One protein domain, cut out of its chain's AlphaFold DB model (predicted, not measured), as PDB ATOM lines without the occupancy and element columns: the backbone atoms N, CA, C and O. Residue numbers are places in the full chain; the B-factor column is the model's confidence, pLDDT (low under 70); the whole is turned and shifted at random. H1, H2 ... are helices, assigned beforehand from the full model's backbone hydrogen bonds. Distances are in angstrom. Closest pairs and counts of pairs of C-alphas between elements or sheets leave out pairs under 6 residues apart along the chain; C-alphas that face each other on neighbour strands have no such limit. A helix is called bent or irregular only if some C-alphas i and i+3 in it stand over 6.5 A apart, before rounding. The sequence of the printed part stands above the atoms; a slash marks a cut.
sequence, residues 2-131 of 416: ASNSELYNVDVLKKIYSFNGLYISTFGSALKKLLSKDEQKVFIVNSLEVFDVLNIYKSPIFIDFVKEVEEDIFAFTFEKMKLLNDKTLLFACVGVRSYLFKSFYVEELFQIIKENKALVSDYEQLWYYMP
ATOM      1  N   ALA A   2     149.887 157.209 127.812       40.44
ATOM      2  CA  ALA A   2     150.619 156.594 128.916       40.44
ATOM      3  C   ALA A   2     149.986 155.224 129.197       40.44
ATOM      4  O   ALA A   2     148.766 155.093 129.110       40.44
ATOM      5  N   SER A   3     150.806 154.207 129.446       49.06
ATOM      6  CA  SER A   3     150.329 152.880 129.834       49.06
ATOM      7  C   SER A   3     149.447 153.017 131.078       49.06
ATOM      8  O   SER A   3     149.919 153.541 132.088       49.06
ATOM      9  N   ASN A   4     148.191 152.546 131.050       55.66
ATOM     10  CA  ASN A   4     147.307 152.621 132.224       55.66
ATOM     11  C   ASN A   4     147.876 151.864 133.439       55.66
ATOM     12  O   ASN A   4     147.393 152.059 134.551       55.66
ATOM     13  N   SER A   5     148.933 151.056 133.264       56.75
ATOM     14  CA  SER A   5     149.637 150.355 134.344       56.75
ATOM     15  C   SER A   5     150.133 151.267 135.473       56.75
ATOM     16  O   SER A   5     150.363 150.780 136.577       56.75
ATOM     17  N   GLU A   6     150.301 152.573 135.236       64.38
ATOM     18  CA  GLU A   6     150.665 153.530 136.291       64.38
ATOM     19  C   GLU A   6     149.509 153.834 137.266       64.38
ATOM     20  O   GLU A   6     149.769 154.202 138.411       64.38
ATOM     21  N   LEU A   7     148.245 153.639 136.864       67.50
ATOM     22  CA  LEU A   7     147.056 154.010 137.652       67.50
ATOM     23  C   LEU A   7     146.654 152.973 138.713       67.50
ATOM     24  O   LEU A   7     145.914 153.301 139.637       67.50
ATOM     25  N   TYR A   8     147.129 151.735 138.601       74.56
ATOM     26  CA  TYR A   8     146.829 150.635 139.530       74.56
ATOM     27  C   TYR A   8     148.085 149.842 139.901       74.56
ATOM     28  O   TYR A   8     148.069 148.619 140.066       74.56
ATOM     29  N   ASN A   9     149.202 150.550 140.045       86.69
ATOM     30  CA  ASN A   9     150.352 149.995 140.742       86.69
ATOM     31  C   ASN A   9     150.033 149.804 142.240       86.69
ATOM     32  O   ASN A   9     149.081 150.376 142.780       86.69
ATOM     33  N   VAL A  10     150.854 148.998 142.907       85.81
ATOM     34  CA  VAL A  10     150.692 148.623 144.320       85.81
ATOM     35  C   VAL A  10     150.562 149.845 145.242       85.81
ATOM     36  O   VAL A  10     149.712 149.852 146.130       85.81
ATOM     37  N   ASP A  11     151.338 150.909 145.027       87.00
ATOM     38  CA  ASP A  11     151.323 152.091 145.901       87.00
ATOM     39  C   ASP A  11     150.048 152.926 145.758       87.00
ATOM     40  O   ASP A  11     149.532 153.463 146.745       87.00
ATOM     41  N   VAL A  12     149.507 153.022 144.543       87.12
ATOM     42  CA  VAL A  12     148.221 153.684 144.297       87.12
ATOM     43  C   VAL A  12     147.080 152.850 144.875       87.12
ATOM     44  O   VAL A  12     146.228 153.391 145.582       87.12
ATOM     45  N   LEU A  13     147.092 151.531 144.662       88.38
ATOM     46  CA  LEU A  13     146.069 150.628 145.194       88.38
ATOM     47  C   LEU A  13     146.045 150.604 146.724       88.38
ATOM     48  O   LEU A  13     144.962 150.610 147.303       88.38
ATOM     49  N   LYS A  14     147.205 150.680 147.392       86.81
ATOM     50  CA  LYS A  14     147.270 150.854 148.854       86.81
ATOM     51  C   LYS A  14     146.464 152.067 149.307       86.81
ATOM     52  O   LYS A  14     145.698 151.959 150.259       86.81
ATOM     53  N   LYS A  15     146.588 153.206 148.619       86.62
ATOM     54  CA  LYS A  15     145.825 154.420 148.954       86.62
ATOM     55  C   LYS A  15     144.335 154.251 148.676       86.62
ATOM     56  O   LYS A  15     143.528 154.645 149.511       86.62
ATOM     57  N   ILE A  16     143.984 153.649 147.539       84.62
ATOM     58  CA  ILE A  16     142.588 153.409 147.145       84.62
ATOM     59  C   ILE A  16     141.892 152.498 148.157       84.62
ATOM     60  O   ILE A  16     140.826 152.846 148.652       84.62
ATOM     61  N   TYR A  17     142.494 151.365 148.511       86.06
ATOM     62  CA  TYR A  17     141.888 150.427 149.455       86.06
ATOM     63  C   TYR A  17     141.933 150.903 150.911       86.06
ATOM     64  O   TYR A  17     141.125 150.456 151.718       86.06
ATOM     65  N   SER A  18     142.822 151.843 151.245       80.75
ATOM     66  CA  SER A  18     142.826 152.509 152.557       80.75
ATOM     67  C   SER A  18     141.749 153.598 152.681       80.75
ATOM     68  O   SER A  18     141.545 154.140 153.768       80.75
ATOM     69  N   PHE A  19     141.073 153.959 151.588       77.19
ATOM     70  CA  PHE A  19     140.040 154.986 151.593       77.19
ATOM     71  C   PHE A  19     138.685 154.402 152.018       77.19
ATOM     72  O   PHE A  19     138.091 153.591 151.311       77.19
ATOM     73  N   ASN A  20     138.167 154.849 153.165       62.94
ATOM     74  CA  ASN A  20     136.887 154.402 153.717       62.94
ATOM     75  C   ASN A  20     135.771 155.431 153.451       62.94
ATOM     76  O   ASN A  20     135.374 156.187 154.337       62.94
ATOM     77  N   GLY A  21     135.320 155.512 152.200       63.69
ATOM     78  CA  GLY A  21     134.227 156.385 151.759       63.69
ATOM     79  C   GLY A  21     132.914 155.632 151.517       63.69
ATOM     80  O   GLY A  21     132.906 154.436 151.237       63.69
ATOM     81  N   LEU A  22     131.786 156.341 151.590       51.84
ATOM     82  CA  LEU A  22     130.476 155.822 151.178       51.84
ATOM     83  C   LEU A  22     130.404 155.742 149.633       51.84
ATOM     84  O   LEU A  22     130.927 156.623 148.956       51.84
ATOM     85  N   TYR A  23     129.728 154.723 149.081       55.31
ATOM     86  CA  TYR A  23     129.431 154.541 147.637       55.31
ATOM     87  C   TYR A  23     130.573 154.104 146.698       55.31
ATOM     88  O   TYR A  23     130.509 154.330 145.492       55.31
ATOM     89  N   ILE A  24     131.595 153.410 147.200       65.25
ATOM     90  CA  ILE A  24     132.716 152.939 146.358       65.25
ATOM     91  C   ILE A  24     132.370 151.655 145.565       65.25
ATOM     92  O   ILE A  24     133.134 151.194 144.719       65.25
ATOM     93  N   SER A  25     131.191 151.073 145.792       63.06
ATOM     94  CA  SER A  25     130.790 149.797 145.194       63.06
ATOM     95  C   SER A  25     130.476 149.849 143.701       63.06
ATOM     96  O   SER A  25     130.236 148.796 143.157       63.06
ATOM     97  N   THR A  26     130.447 151.004 143.028       76.06
ATOM     98  CA  THR A  26     130.281 151.079 141.556       76.06
ATOM     99  C   THR A  26     131.598 151.322 140.820       76.06
ATOM    100  O   THR A  26     131.672 151.227 139.590       76.06
ATOM    101  N   PHE A  27     132.653 151.653 141.569       83.06
ATOM    102  CA  PHE A  27     133.955 151.994 141.014       83.06
ATOM    103  C   PHE A  27     134.634 150.779 140.375       83.06
ATOM    104  O   PHE A  27     135.230 150.911 139.308       83.06
ATOM    105  N   GLY A  28     134.497 149.594 140.979       86.75
ATOM    106  CA  GLY A  28     135.059 148.350 140.449       86.75
ATOM    107  C   GLY A  28     134.523 148.014 139.058       86.75
ATOM    108  O   GLY A  28     135.294 147.837 138.113       86.75
ATOM    109  N   SER A  29     133.203 148.027 138.900       87.62
ATOM    110  CA  SER A  29     132.506 147.809 137.629       87.62
ATOM    111  C   SER A  29     132.919 148.822 136.561       87.62
ATOM    112  O   SER A  29     133.122 148.465 135.397       87.62
ATOM    113  N   ALA A  30     133.043 150.099 136.936       88.31
ATOM    114  CA  ALA A  30     133.493 151.146 136.022       88.31
ATOM    115  C   ALA A  30     134.943 150.912 135.577       88.31
ATOM    116  O   ALA A  30     135.238 150.989 134.385       88.31
ATOM    117  N   LEU A  31     135.824 150.557 136.516       87.94
ATOM    118  CA  LEU A  31     137.222 150.254 136.236       87.94
ATOM    119  C   LEU A  31     137.345 149.065 135.278       87.94
ATOM    120  O   LEU A  31     138.051 149.169 134.279       87.94
ATOM    121  N   LYS A  32     136.592 147.980 135.500       90.94
ATOM    122  CA  LYS A  32     136.589 146.816 134.598       90.94
ATOM    123  C   LYS A  32     136.308 147.205 133.147       90.94
ATOM    124  O   LYS A  32     136.947 146.674 132.245       90.94
ATOM    125  N   LYS A  33     135.362 148.122 132.905       89.56
ATOM    126  CA  LYS A  33     134.977 148.562 131.547       89.56
ATOM    127  C   LYS A  33     136.073 149.355 130.830       89.56
ATOM    128  O   LYS A  33     136.041 149.439 129.607       89.56
ATOM    129  N   LEU A  34     137.007 149.942 131.575       90.31
ATOM    130  CA  LEU A  34     138.096 150.759 131.038       90.31
ATOM    131  C   LEU A  34     139.379 149.960 130.786       90.31
ATOM    132  O   LEU A  34     140.227 150.419 130.027       90.31
ATOM    133  N   LEU A  35     139.528 148.789 131.414       91.75
ATOM    134  CA  LEU A  35     140.734 147.970 131.321       91.75
ATOM    135  C   LEU A  35     140.594 146.869 130.265       91.75
ATOM    136  O   LEU A  35     139.610 146.125 130.237       91.75
ATOM    137  N   SER A  36     141.629 146.697 129.444       93.12
ATOM    138  CA  SER A  36     141.816 145.503 128.614       93.12
ATOM    139  C   SER A  36     142.052 144.253 129.471       93.12
ATOM    140  O   SER A  36     142.386 144.343 130.650       93.12
ATOM    141  N   LYS A  37     141.919 143.054 128.891       93.69
ATOM    142  CA  LYS A  37     142.099 141.786 129.625       93.69
ATOM    143  C   LYS A  37     143.460 141.661 130.321       93.69
ATOM    144  O   LYS A  37     143.523 141.181 131.451       93.69
ATOM    145  N   ASP A  38     144.538 142.103 129.678       93.38
ATOM    146  CA  ASP A  38     145.876 142.052 130.276       93.38
ATOM    147  C   ASP A  38     146.019 143.066 131.415       93.38
ATOM    148  O   ASP A  38     146.548 142.742 132.478       93.38
ATOM    149  N   GLU A  39     145.457 144.264 131.249       93.62
ATOM    150  CA  GLU A  39     145.408 145.279 132.303       93.62
ATOM    151  C   GLU A  39     144.564 144.823 133.502       93.62
ATOM    152  O   GLU A  39     144.962 145.052 134.644       93.62
ATOM    153  N   GLN A  40     143.456 144.111 133.268       94.75
ATOM    154  CA  GLN A  40     142.651 143.498 134.328       94.75
ATOM    155  C   GLN A  40     143.480 142.485 135.131       94.75
ATOM    156  O   GLN A  40     143.462 142.528 136.359       94.75
ATOM    157  N   LYS A  41     144.257 141.611 134.472       95.31
ATOM    158  CA  LYS A  41     145.144 140.652 135.163       95.31
ATOM    159  C   LYS A  41     146.204 141.354 136.010       95.31
ATOM    160  O   LYS A  41     146.462 140.912 137.129       95.31
ATOM    161  N   VAL A  42     146.792 142.443 135.509       94.50
ATOM    162  CA  VAL A  42     147.756 143.256 136.273       94.50
ATOM    163  C   VAL A  42     147.082 143.900 137.485       94.50
ATOM    164  O   VAL A  42     147.604 143.794 138.593       94.50
ATOM    165  N   PHE A  43     145.904 144.505 137.307       94.12
ATOM    166  CA  PHE A  43     145.113 145.059 138.410       94.12
ATOM    167  C   PHE A  43     144.810 144.002 139.479       94.12
ATOM    168  O   PHE A  43     144.968 144.277 140.669       94.12
ATOM    169  N   ILE A  44     144.422 142.792 139.065       95.50
ATOM    170  CA  ILE A  44     144.145 141.670 139.968       95.50
ATOM    171  C   ILE A  44     145.386 141.311 140.778       95.50
ATOM    172  O   ILE A  44     145.326 141.321 142.003       95.50
ATOM    173  N   VAL A  45     146.514 141.032 140.120       95.25
ATOM    174  CA  VAL A  45     147.753 140.627 140.807       95.25
ATOM    175  C   VAL A  45     148.198 141.693 141.806       95.25
ATOM    176  O   VAL A  45     148.430 141.368 142.969       95.25
ATOM    177  N   ASN A  46     148.228 142.960 141.391       94.19
ATOM    178  CA  ASN A  46     148.642 144.055 142.265       94.19
ATOM    179  C   ASN A  46     147.667 144.252 143.435       94.19
ATOM    180  O   ASN A  46     148.089 144.574 144.541       94.19
ATOM    181  N   SER A  47     146.362 144.058 143.215       93.38
ATOM    182  CA  SER A  47     145.357 144.169 144.280       93.38
ATOM    183  C   SER A  47     145.516 143.084 145.331       93.38
ATOM    184  O   SER A  47     145.478 143.382 146.521       93.38
ATOM    185  N   LEU A  48     145.729 141.840 144.899       93.19
ATOM    186  CA  LEU A  48     145.934 140.714 145.805       93.19
ATOM    187  C   LEU A  48     147.219 140.876 146.626       93.19
ATOM    188  O   LEU A  48     147.194 140.641 147.829       93.19
ATOM    189  N   GLU A  49     148.296 141.385 146.016       91.50
ATOM    190  CA  GLU A  49     149.517 141.755 146.744       91.50
ATOM    191  C   GLU A  49     149.234 142.811 147.823       91.50
ATOM    192  O   GLU A  49     149.698 142.696 148.957       91.50
ATOM    193  N   VAL A  50     148.429 143.831 147.504       90.12
ATOM    194  CA  VAL A  50     148.041 144.852 148.488       90.12
ATOM    195  C   VAL A  50     147.236 144.245 149.635       90.12
ATOM    196  O   VAL A  50     147.456 144.632 150.782       90.12
ATOM    197  N   PHE A  51     146.324 143.311 149.359       89.56
ATOM    198  CA  PHE A  51     145.509 142.677 150.398       89.56
ATOM    199  C   PHE A  51     146.339 141.839 151.364       89.56
ATOM    200  O   PHE A  51     146.115 141.954 152.568       89.56
ATOM    201  N   ASP A  52     147.335 141.102 150.869       84.56
ATOM    202  CA  ASP A  52     148.280 140.374 151.723       84.56
ATOM    203  C   ASP A  52     149.130 141.335 152.574       84.56
ATOM    204  O   ASP A  52     149.332 141.104 153.767       84.56
ATOM    205  N   VAL A  53     149.596 142.452 151.996       84.19
ATOM    206  CA  VAL A  53     150.432 143.444 152.705       84.19
ATOM    207  C   VAL A  53     149.652 144.214 153.771       84.19
ATOM    208  O   VAL A  53     150.180 144.497 154.845       84.19
ATOM    209  N   LEU A  54     148.418 144.609 153.466       81.88
ATOM    210  CA  LEU A  54     147.585 145.432 154.344       81.88
ATOM    211  C   LEU A  54     146.642 144.605 155.231       81.88
ATOM    212  O   LEU A  54     145.985 145.173 156.100       81.88
ATOM    213  N   ASN A  55     146.575 143.288 155.027       80.62
ATOM    214  CA  ASN A  55     145.679 142.370 155.728       80.62
ATOM    215  C   ASN A  55     144.191 142.778 155.618       80.62
ATOM    216  O   ASN A  55     143.441 142.726 156.594       80.62
ATOM    217  N   ILE A  56     143.772 143.232 154.428       79.00
ATOM    218  CA  ILE A  56     142.410 143.719 154.140       79.00
ATOM    219  C   ILE A  56     141.724 142.861 153.070       79.00
ATOM    220  O   ILE A  56     141.813 143.119 151.875       79.00
ATOM    221  N   TYR A  57     140.957 141.865 153.504       74.50
ATOM    222  CA  TYR A  57     140.303 140.901 152.602       74.50
ATOM    223  C   TYR A  57     138.812 141.182 152.375       74.50
ATOM    224  O   TYR A  57     138.041 140.300 152.002       74.50
ATOM    225  N   LYS A  58     138.392 142.434 152.599       76.00
ATOM    226  CA  LYS A  58     137.020 142.921 152.397       76.00
ATOM    227  C   LYS A  58     137.057 144.236 151.627       76.00
ATOM    228  O   LYS A  58     137.000 145.311 152.216       76.00
ATOM    229  N   SER A  59     137.188 144.148 150.305       86.31
ATOM    230  CA  SER A  59     137.209 145.317 149.421       86.31
ATOM    231  C   SER A  59     135.979 145.322 148.510       86.31
ATOM    232  O   SER A  59     135.954 144.573 147.529       86.31
ATOM    233  N   PRO A  60     134.968 146.173 148.781       87.00
ATOM    234  CA  PRO A  60     133.804 146.316 147.908       87.00
ATOM    235  C   PRO A  60     134.178 146.684 146.469       87.00
ATOM    236  O   PRO A  60     133.520 146.237 145.540       87.00
ATOM    237  N   ILE A  61     135.264 147.447 146.279       89.12
ATOM    238  CA  ILE A  61     135.794 147.794 144.953       89.12
ATOM    239  C   ILE A  61     136.188 146.538 144.187       89.12
ATOM    240  O   ILE A  61     135.809 146.365 143.033       89.12
ATOM    241  N   PHE A  62     136.997 145.688 144.815       92.25
ATOM    242  CA  PHE A  62     137.542 144.516 144.149       92.25
ATOM    243  C   PHE A  62     136.459 143.471 143.902       92.25
ATOM    244  O   PHE A  62     136.401 142.905 142.817       92.25
ATOM    245  N   ILE A  63     135.563 143.268 144.869       92.94
ATOM    246  CA  ILE A  63     134.422 142.358 144.722       92.94
ATOM    247  C   ILE A  63     133.527 142.817 143.562       92.94
ATOM    248  O   ILE A  63     133.172 142.009 142.706       92.94
ATOM    249  N   ASP A  64     133.222 144.115 143.472       91.31
ATOM    250  CA  ASP A  64     132.430 144.663 142.369       91.31
ATOM    251  C   ASP A  64     133.165 144.606 141.017       91.31
ATOM    252  O   ASP A  64     132.565 144.306 139.991       91.31
ATOM    253  N   PHE A  65     134.486 144.806 140.999       93.88
ATOM    254  CA  PHE A  65     135.294 144.595 139.796       93.88
ATOM    255  C   PHE A  65     135.195 143.142 139.313       93.88
ATOM    256  O   PHE A  65     134.903 142.893 138.142       93.88
ATOM    257  N   VAL A  66     135.397 142.180 140.220       95.31
ATOM    258  CA  VAL A  66     135.363 140.739 139.931       95.31
ATOM    259  C   VAL A  66     133.970 140.277 139.498       95.31
ATOM    260  O   VAL A  66     133.852 139.381 138.663       95.31
ATOM    261  N   LYS A  67     132.904 140.911 139.986       94.00
ATOM    262  CA  LYS A  67     131.538 140.639 139.526       94.00
ATOM    263  C   LYS A  67     131.393 140.769 138.007       94.00
ATOM    264  O   LYS A  67     130.719 139.941 137.404       94.00
ATOM    265  N   GLU A  68     132.056 141.743 137.386       93.38
ATOM    266  CA  GLU A  68     131.851 142.114 135.978       93.38
ATOM    267  C   GLU A  68     132.885 141.522 135.000       93.38
ATOM    268  O   GLU A  68     132.767 141.722 133.783       93.38
ATOM    269  N   VAL A  69     133.927 140.830 135.483       96.00
ATOM    270  CA  VAL A  69     134.949 140.245 134.595       96.00
ATOM    271  C   VAL A  69     134.411 139.060 133.784       96.00
ATOM    272  O   VAL A  69     133.418 138.426 134.137       96.00
ATOM    273  N   GLU A  70     135.063 138.758 132.665       96.62
ATOM    274  CA  GLU A  70     134.755 137.561 131.874       96.62
ATOM    275  C   GLU A  70     135.247 136.283 132.576       96.62
ATOM    276  O   GLU A  70     136.136 136.342 133.426       96.62
ATOM    277  N   GLU A  71     134.681 135.124 132.223       96.25
ATOM    278  CA  GLU A  71     134.976 133.840 132.886       96.25
ATOM    279  C   GLU A  71     136.458 133.447 132.850       96.25
ATOM    280  O   GLU A  71     136.980 132.919 133.826       96.25
ATOM    281  N   ASP A  72     137.184 133.746 131.772       97.12
ATOM    282  CA  ASP A  72     138.621 133.461 131.683       97.12
ATOM    283  C   ASP A  72     139.445 134.309 132.667       97.12
ATOM    284  O   ASP A  72     140.416 133.832 133.264       97.12
ATOM    285  N   ILE A  73     139.036 135.562 132.877       97.94
ATOM    286  CA  ILE A  73     139.638 136.454 133.869       97.94
ATOM    287  C   ILE A  73     139.232 136.031 135.281       97.94
ATOM    288  O   ILE A  73     140.072 136.041 136.185       97.94
ATOM    289  N   PHE A  74     137.983 135.608 135.484       98.12
ATOM    290  CA  PHE A  74     137.537 135.086 136.771       98.12
ATOM    291  C   PHE A  74     138.288 133.808 137.148       98.12
ATOM    292  O   PHE A  74     138.814 133.737 138.253       98.12
ATOM    293  N   ALA A  75     138.437 132.848 136.233       98.00
ATOM    294  CA  ALA A  75     139.215 131.631 136.453       98.00
ATOM    295  C   ALA A  75     140.665 131.946 136.858       98.00
ATOM    296  O   ALA A  75     141.180 131.382 137.823       98.00
ATOM    297  N   PHE A  76     141.305 132.904 136.177       98.06
ATOM    298  CA  PHE A  76     142.626 133.398 136.569       98.06
ATOM    299  C   PHE A  76     142.618 134.008 137.980       98.06
ATOM    300  O   PHE A  76     143.496 133.710 138.790       98.06
ATOM    301  N   THR A  77     141.627 134.846 138.286       97.44
ATOM    302  CA  THR A  77     141.480 135.505 139.593       97.44
ATOM    303  C   THR A  77     141.273 134.485 140.708       97.44
ATOM    304  O   THR A  77     141.900 134.591 141.758       97.44
ATOM    305  N   PHE A  78     140.433 133.482 140.470       97.75
ATOM    306  CA  PHE A  78     140.109 132.405 141.396       97.75
ATOM    307  C   PHE A  78     141.368 131.644 141.817       97.75
ATOM    308  O   PHE A  78     141.659 131.548 143.009       97.75
ATOM    309  N   GLU A  79     142.183 131.211 140.851       97.56
ATOM    310  CA  GLU A  79     143.445 130.518 141.134       97.56
ATOM    311  C   GLU A  79     144.443 131.393 141.903       97.56
ATOM    312  O   GLU A  79     145.179 130.892 142.751       97.56
ATOM    313  N   LYS A  80     144.449 132.712 141.675       96.31
ATOM    314  CA  LYS A  80     145.280 133.633 142.465       96.31
ATOM    315  C   LYS A  80     144.753 133.822 143.886       96.31
ATOM    316  O   LYS A  80     145.537 133.764 144.827       96.31
ATOM    317  N   MET A  81     143.445 133.980 144.064       95.56
ATOM    318  CA  MET A  81     142.823 134.117 145.385       95.56
ATOM    319  C   MET A  81     142.974 132.845 146.239       95.56
ATOM    320  O   MET A  81     143.105 132.935 147.460       95.56
ATOM    321  N   LYS A  82     143.063 131.657 145.622       94.69
ATOM    322  CA  LYS A  82     143.401 130.401 146.321       94.69
ATOM    323  C   LYS A  82     144.771 130.425 147.003       94.69
ATOM    324  O   LYS A  82     144.991 129.616 147.902       94.69
ATOM    325  N   LEU A  83     145.666 131.341 146.638       92.56
ATOM    326  CA  LEU A  83     147.000 131.467 147.233       92.56
ATOM    327  C   LEU A  83     147.053 132.418 148.441       92.56
ATOM    328  O   LEU A  83     148.028 132.358 149.180       92.56
ATOM    329  N   LEU A  84     146.021 133.241 148.664       90.00
ATOM    330  CA  LEU A  84     145.967 134.198 149.783       90.00
ATOM    331  C   LEU A  84     145.987 133.493 151.141       90.00
ATOM    332  O   LEU A  84     145.504 132.372 151.253       90.00
ATOM    333  N   ASN A  85     146.454 134.138 152.205       87.06
ATOM    334  CA  ASN A  85     146.378 133.514 153.534       87.06
ATOM    335  C   ASN A  85     144.935 133.438 154.063       87.06
ATOM    336  O   ASN A  85     144.545 132.431 154.648       87.06
ATOM    337  N   ASP A  86     144.136 134.471 153.805       90.06
ATOM    338  CA  ASP A  86     142.726 134.558 154.187       90.06
ATOM    339  C   ASP A  86     141.826 134.324 152.959       90.06
ATOM    340  O   ASP A  86     142.003 134.944 151.905       90.06
ATOM    341  N   LYS A  87     140.856 133.408 153.079       93.81
ATOM    342  CA  LYS A  87     139.944 133.038 151.984       93.81
ATOM    343  C   LYS A  87     138.642 133.835 151.967       93.81
ATOM    344  O   LYS A  87     137.874 133.682 151.019       93.81
ATOM    345  N   THR A  88     138.411 134.739 152.914       92.94
ATOM    346  CA  THR A  88     137.229 135.618 152.985       92.94
ATOM    347  C   THR A  88     136.911 136.258 151.628       92.94
ATOM    348  O   THR A  88     135.774 136.198 151.152       92.94
ATOM    349  N   LEU A  89     137.924 136.825 150.959       93.62
ATOM    350  CA  LEU A  89     137.756 137.490 149.665       93.62
ATOM    351  C   LEU A  89     137.379 136.513 148.545       93.62
ATOM    352  O   LEU A  89     136.554 136.842 147.696       93.62
ATOM    353  N   LEU A  90     137.963 135.310 148.554       96.25
ATOM    354  CA  LEU A  90     137.648 134.255 147.592       96.25
ATOM    355  C   LEU A  90     136.159 133.893 147.674       96.25
ATOM    356  O   LEU A  90     135.478 133.882 146.651       96.25
ATOM    357  N   PHE A  91     135.643 133.666 148.885       97.00
ATOM    358  CA  PHE A  91     134.234 133.334 149.110       97.00
ATOM    359  C   PHE A  91     133.301 134.478 148.695       97.00
ATOM    360  O   PHE A  91     132.319 134.234 147.997       97.00
ATOM    361  N   ALA A  92     133.633 135.725 149.043       95.69
ATOM    362  CA  ALA A  92     132.867 136.902 148.627       95.69
ATOM    363  C   ALA A  92     132.797 137.048 147.094       95.69
ATOM    364  O   ALA A  92     131.722 137.256 146.528       95.69
ATOM    365  N   CYS A  93     133.936 136.892 146.415       96.06
ATOM    366  CA  CYS A  93     134.032 136.960 144.959       96.06
ATOM    367  C   CYS A  93     133.278 135.819 144.269       96.06
ATOM    368  O   CYS A  93     132.690 136.036 143.219       96.06
ATOM    369  N   VAL A  94     133.249 134.609 144.832       96.88
ATOM    370  CA  VAL A  94     132.398 133.528 144.304       96.88
ATOM    371  C   VAL A  94     130.916 133.830 144.548       96.88
ATOM    372  O   VAL A  94     130.099 133.613 143.656       96.88
ATOM    373  N   GLY A  95     130.572 134.387 145.714       95.38
ATOM    374  CA  GLY A  95     129.207 134.788 146.063       95.38
ATOM    375  C   GLY A  95     128.616 135.797 145.082       95.38
ATOM    376  O   GLY A  95     127.541 135.560 144.535       95.38
ATOM    377  N   VAL A  96     129.347 136.873 144.770       94.19
ATOM    378  CA  VAL A  96     128.863 137.923 143.851       94.19
ATOM    379  C   VAL A  96     128.691 137.430 142.407       94.19
ATOM    380  O   VAL A  96     127.880 137.967 141.651       94.19
ATOM    381  N   ARG A  97     129.417 136.373 142.016       94.69
ATOM    382  CA  ARG A  97     129.273 135.718 140.706       94.69
ATOM    383  C   ARG A  97     128.034 134.835 140.601       94.69
ATOM    384  O   ARG A  97     127.631 134.511 139.491       94.69
ATOM    385  N   SER A  98     127.396 134.517 141.728       92.69
ATOM    386  CA  SER A  98     126.061 133.904 141.772       92.69
ATOM    387  C   SER A  98     125.964 132.555 141.043       92.69
ATOM    388  O   SER A  98     124.956 132.244 140.409       92.69
ATOM    389  N   TYR A  99     127.024 131.743 141.096       94.00
ATOM    390  CA  TYR A  99     126.996 130.407 140.499       94.00
ATOM    391  C   TYR A  99     126.032 129.474 141.245       94.00
ATOM    392  O   TYR A  99     125.811 129.619 142.446       94.00
ATOM    393  N   LEU A 100     125.506 128.458 140.549       91.81
ATOM    394  CA  LEU A 100     124.787 127.351 141.195       91.81
ATOM    395  C   LEU A 100     125.688 126.648 142.221       91.81
ATOM    396  O   LEU A 100     126.901 126.544 142.012       91.81
ATOM    397  N   PHE A 101     125.118 126.110 143.301       91.62
ATOM    398  CA  PHE A 101     125.932 125.579 144.398       91.62
ATOM    399  C   PHE A 101     126.627 124.262 144.052       91.62
ATOM    400  O   PHE A 101     127.630 123.924 144.667       91.62
ATOM    401  N   LYS A 102     126.147 123.564 143.019       91.31
ATOM    402  CA  LYS A 102     126.801 122.379 142.433       91.31
ATOM    403  C   LYS A 102     127.846 122.716 141.365       91.31
ATOM    404  O   LYS A 102     128.385 121.817 140.721       91.31
ATOM    405  N   SER A 103     128.079 124.000 141.095       92.94
ATOM    406  CA  SER A 103     129.077 124.419 140.111       92.94
ATOM    407  C   SER A 103     130.496 124.165 140.613       92.94
ATOM    408  O   SER A 103     130.753 124.101 141.815       92.94
ATOM    409  N   PHE A 104     131.432 124.097 139.667       95.88
ATOM    410  CA  PHE A 104     132.850 123.889 139.943       95.88
ATOM    411  C   PHE A 104     133.395 124.837 141.023       95.88
ATOM    412  O   PHE A 104     133.989 124.376 141.989       95.88
ATOM    413  N   TYR A 105     133.152 126.148 140.908       96.88
ATOM    414  CA  TYR A 105     133.728 127.122 141.839       96.88
ATOM    415  C   TYR A 105     133.216 126.962 143.269       96.88
ATOM    416  O   TYR A 105     133.999 127.114 144.201       96.88
ATOM    417  N   VAL A 106     131.934 126.643 143.460       95.50
ATOM    418  CA  VAL A 106     131.370 126.443 144.805       95.50
ATOM    419  C   VAL A 106     131.854 125.123 145.412       95.50
ATOM    420  O   VAL A 106     132.198 125.086 146.594       95.50
ATOM    421  N   GLU A 107     131.957 124.059 144.616       95.81
ATOM    422  CA  GLU A 107     132.514 122.780 145.078       95.81
ATOM    423  C   GLU A 107     134.009 122.882 145.421       95.81
ATOM    424  O   GLU A 107     134.471 122.274 146.388       95.81
ATOM    425  N   GLU A 108     134.768 123.716 144.713       97.50
ATOM    426  CA  GLU A 108     136.153 124.019 145.079       97.50
ATOM    427  C   GLU A 108     136.249 124.719 146.445       97.50
ATOM    428  O   GLU A 108     137.144 124.405 147.228       97.50
ATOM    429  N   LEU A 109     135.316 125.619 146.790       97.44
ATOM    430  CA  LEU A 109     135.279 126.224 148.131       97.44
ATOM    431  C   LEU A 109     135.059 125.172 149.221       97.44
ATOM    432  O   LEU A 109     135.738 125.196 150.250       97.44
ATOM    433  N   PHE A 110     134.157 124.219 148.968       96.81
ATOM    434  CA  PHE A 110     133.944 123.085 149.864       96.81
ATOM    435  C   PHE A 110     135.238 122.280 150.054       96.81
ATOM    436  O   PHE A 110     135.606 121.937 151.181       96.81
ATOM    437  N   GLN A 111     135.961 122.006 148.967       96.62
ATOM    438  CA  GLN A 111     137.209 121.249 149.018       96.62
ATOM    439  C   GLN A 111     138.313 121.991 149.787       96.62
ATOM    440  O   GLN A 111     139.033 121.371 150.569       96.62
ATOM    441  N   ILE A 112     138.417 123.315 149.647       96.88
ATOM    442  CA  ILE A 112     139.395 124.135 150.381       96.88
ATOM    443  C   ILE A 112     139.129 124.093 151.895       96.88
ATOM    444  O   ILE A 112     140.080 123.974 152.672       96.88
ATOM    445  N   ILE A 113     137.864 124.130 152.330       96.62
ATOM    446  CA  ILE A 113     137.513 123.955 153.751       96.62
ATOM    447  C   ILE A 113     137.858 122.538 154.213       96.62
ATOM    448  O   ILE A 113     138.482 122.367 155.257       96.62
ATOM    449  N   LYS A 114     137.526 121.512 153.417       96.25
ATOM    450  CA  LYS A 114     137.856 120.110 153.728       96.25
ATOM    451  C   LYS A 114     139.363 119.877 153.890       96.25
ATOM    452  O   LYS A 114     139.780 119.031 154.676       96.25
ATOM    453  N   GLU A 115     140.179 120.628 153.159       96.12
ATOM    454  CA  GLU A 115     141.642 120.619 153.255       96.12
ATOM    455  C   GLU A 115     142.194 121.491 154.397       96.12
ATOM    456  O   GLU A 115     143.412 121.631 154.513       96.12
ATOM    457  N   ASN A 116     141.332 122.067 155.244       93.81
ATOM    458  CA  ASN A 116     141.670 122.998 156.327       93.81
ATOM    459  C   ASN A 116     142.432 124.248 155.850       93.81
ATOM    460  O   ASN A 116     143.269 124.793 156.569       93.81
ATOM    461  N   LYS A 117     142.160 124.702 154.622       95.25
ATOM    462  CA  LYS A 117     142.755 125.912 154.025       95.25
ATOM    463  C   LYS A 117     141.844 127.141 154.115       95.25
ATOM    464  O   LYS A 117     142.244 128.214 153.672       95.25
ATOM    465  N   ALA A 118     140.628 126.969 154.627       95.25
ATOM    466  CA  ALA A 118     139.610 127.993 154.850       95.25
ATOM    467  C   ALA A 118     138.783 127.625 156.088       95.25
ATOM    468  O   ALA A 118     138.779 126.463 156.508       95.25
ATOM    469  N   LEU A 119     138.063 128.597 156.641       95.19
ATOM    470  CA  LEU A 119     137.141 128.377 157.750       95.19
ATOM    471  C   LEU A 119     135.725 128.135 157.221       95.19
ATOM    472  O   LEU A 119     135.315 128.706 156.216       95.19
ATOM    473  N   VAL A 120     134.926 127.346 157.944       96.50
ATOM    474  CA  VAL A 120     133.501 127.161 157.607       96.50
ATOM    475  C   VAL A 120     132.747 128.499 157.645       96.50
ATOM    476  O   VAL A 120     131.848 128.721 156.839       96.50
ATOM    477  N   SER A 121     133.152 129.418 158.529       95.31
ATOM    478  CA  SER A 121     132.599 130.776 158.618       95.31
ATOM    479  C   SER A 121     132.794 131.609 157.349       95.31
ATOM    480  O   SER A 121     132.058 132.568 157.140       95.31
ATOM    481  N   ASP A 122     133.724 131.243 156.462       95.25
ATOM    482  CA  ASP A 122     133.928 131.970 155.205       95.25
ATOM    483  C   ASP A 122     132.700 131.852 154.279       95.25
ATOM    484  O   ASP A 122     132.449 132.744 153.462       95.25
ATOM    485  N   TYR A 123     131.847 130.830 154.465       96.50
ATOM    486  CA  TYR A 123     130.552 130.733 153.780       96.50
ATOM    487  C   TYR A 123     129.614 131.907 154.068       96.50
ATOM    488  O   TYR A 123     128.789 132.230 153.216       96.50
ATOM    489  N   GLU A 124     129.760 132.603 155.198       94.56
ATOM    490  CA  GLU A 124     128.984 133.816 155.468       94.56
ATOM    491  C   GLU A 124     129.308 134.924 154.460       94.56
ATOM    492  O   GLU A 124     128.426 135.696 154.087       94.56
ATOM    493  N   GLN A 125     130.551 134.985 153.970       94.31
ATOM    494  CA  GLN A 125     130.945 135.946 152.939       94.31
ATOM    495  C   GLN A 125     130.320 135.587 151.597       94.31
ATOM    496  O   GLN A 125     129.758 136.453 150.931       94.31
ATOM    497  N   LEU A 126     130.353 134.306 151.224       95.25
ATOM    498  CA  LEU A 126     129.648 133.831 150.037       95.25
ATOM    499  C   LEU A 126     128.156 134.180 150.121       95.25
ATOM    500  O   LEU A 126     127.610 134.740 149.173       95.25
ATOM    501  N   TRP A 127     127.522 133.912 151.264       94.31
ATOM    502  CA  TRP A 127     126.097 134.158 151.485       94.31
ATOM    503  C   TRP A 127     125.730 135.641 151.438       94.31
ATOM    504  O   TRP A 127     124.722 136.013 150.842       94.31
ATOM    505  N   TYR A 128     126.554 136.500 152.042       91.81
ATOM    506  CA  TYR A 128     126.303 137.937 152.125       91.81
ATOM    507  C   TYR A 128     126.293 138.619 150.750       91.81
ATOM    508  O   TYR A 128     125.458 139.494 150.510       91.81
ATOM    509  N   TYR A 129     127.205 138.224 149.854       91.62
ATOM    510  CA  TYR A 129     127.356 138.829 148.524       91.62
ATOM    511  C   TYR A 129     126.509 138.167 147.431       91.62
ATOM    512  O   TYR A 129     126.460 138.677 146.312       91.62
ATOM    513  N   MET A 130     125.839 137.056 147.734       90.44
ATOM    514  CA  MET A 130     125.029 136.325 146.767       90.44
ATOM    515  C   MET A 130     123.608 136.909 146.645       90.44
ATOM    516  O   MET A 130     122.953 137.155 147.663       90.44
ATOM    517  N   PRO A 131     123.078 137.100 145.421       87.94
ATOM    518  CA  PRO A 131     121.680 137.453 145.196       87.94
ATOM    519  C   PRO A 131     120.796 136.231 145.464       87.94
ATOM    520  O   PRO A 131     120.524 135.418 144.589       87.94
TER     521      PRO A 131
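What this domain is: This is residues 2 to 131 of the 416 residues of an uncharacterized protein of Capnocytophaga sputigena (UniProt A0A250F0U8). The chain is wound in loosely stacked turns, going to and fro between two layers of helices: H2, H4, H6 and H8 stand one after another in one layer, and H3, H5 and H7 in the other. H1 crosses H3 at one end of the stack, and H7 lies at the other end. The printed part has 130 residues with eight named helices, H1 to H8 in chain order, and no named strand; the class is all helix. The whole is compact, with a radius of gyration of the C-alphas of 14.1 A, yet elongated in outline, spanning 45 by 27 by 27 A.

How they stand to each other: H1, residues 10 to 17, touches residues 46 to 54 alone of H3, residues 37 to 54, about perpendicular at 75 degrees; their closest C-alphas, of Val 10 and Asn 46, are 5.4 A apart. H2, residues 24 to 34, is only just irregular, with C-alphas 25 and 28 6.54 A apart, and is apart from H1. H2 touches H4, residues 60 to 68, at a steep tilt of 41 degrees, the same way; the closest C-alphas are those of Gly 28 and Phe 65, 3.8 A. H3 touches H5, residues 71 to 81, at a shallow tilt of 21 degrees, the same way, closest at C-alphas 44 and 77, 6.7 A. The hub is H6, residues 88 to 97, which touches four helices. It touches H4 at a steep tilt of 40 degrees, the same way, closest at C-alphas 93 and 63, 5.4 A. H5 and H6, a helical hairpin, only just touch, with 3 pairs of C-alphas within 8 A, closest at Met 81 and Leu 90, 5.6 A. H6 and H7, residues 104 to 114, are a helical hairpin that also only just touches with 3 such pairs, closest at Val 94 and Tyr 105, 7.0 A. H8, residues 120 to 129, touches H6 at a steep tilt of 39 degrees, the same way, closest at C-alphas 126 and 95, 4.1 A. H5 and H7 are only just apart, closest 8.3 A. In H1, H3, H5 and H7 every O i to N i+4 pair is within hydrogen-bond range; the counts are 5 of 7 in H2, 4 of 5 in H4, 5 of 6 in H6 and 4 of 6 in H8.

Where its parts are: H1 begins at C-alpha 10, (150.692, 148.623, 144.320). H3 is the longest helix, 25.6 A from C-alpha 37 at (142.099, 141.786, 129.625) to C-alpha 54; H2 measures 16.4 A and H8 16.0 A. H8 ends at C-alpha 129, (127.356, 138.829, 148.524).

The domain as a whole: The two C-alphas farthest apart, of Ala 2 and Lys 114, are 45.9 A apart. The printed part has no cut, and no link between named helices is long. Mean pLDDT of the printed part is 88.7; residues 2 to 7 and 20 to 25 are under 70.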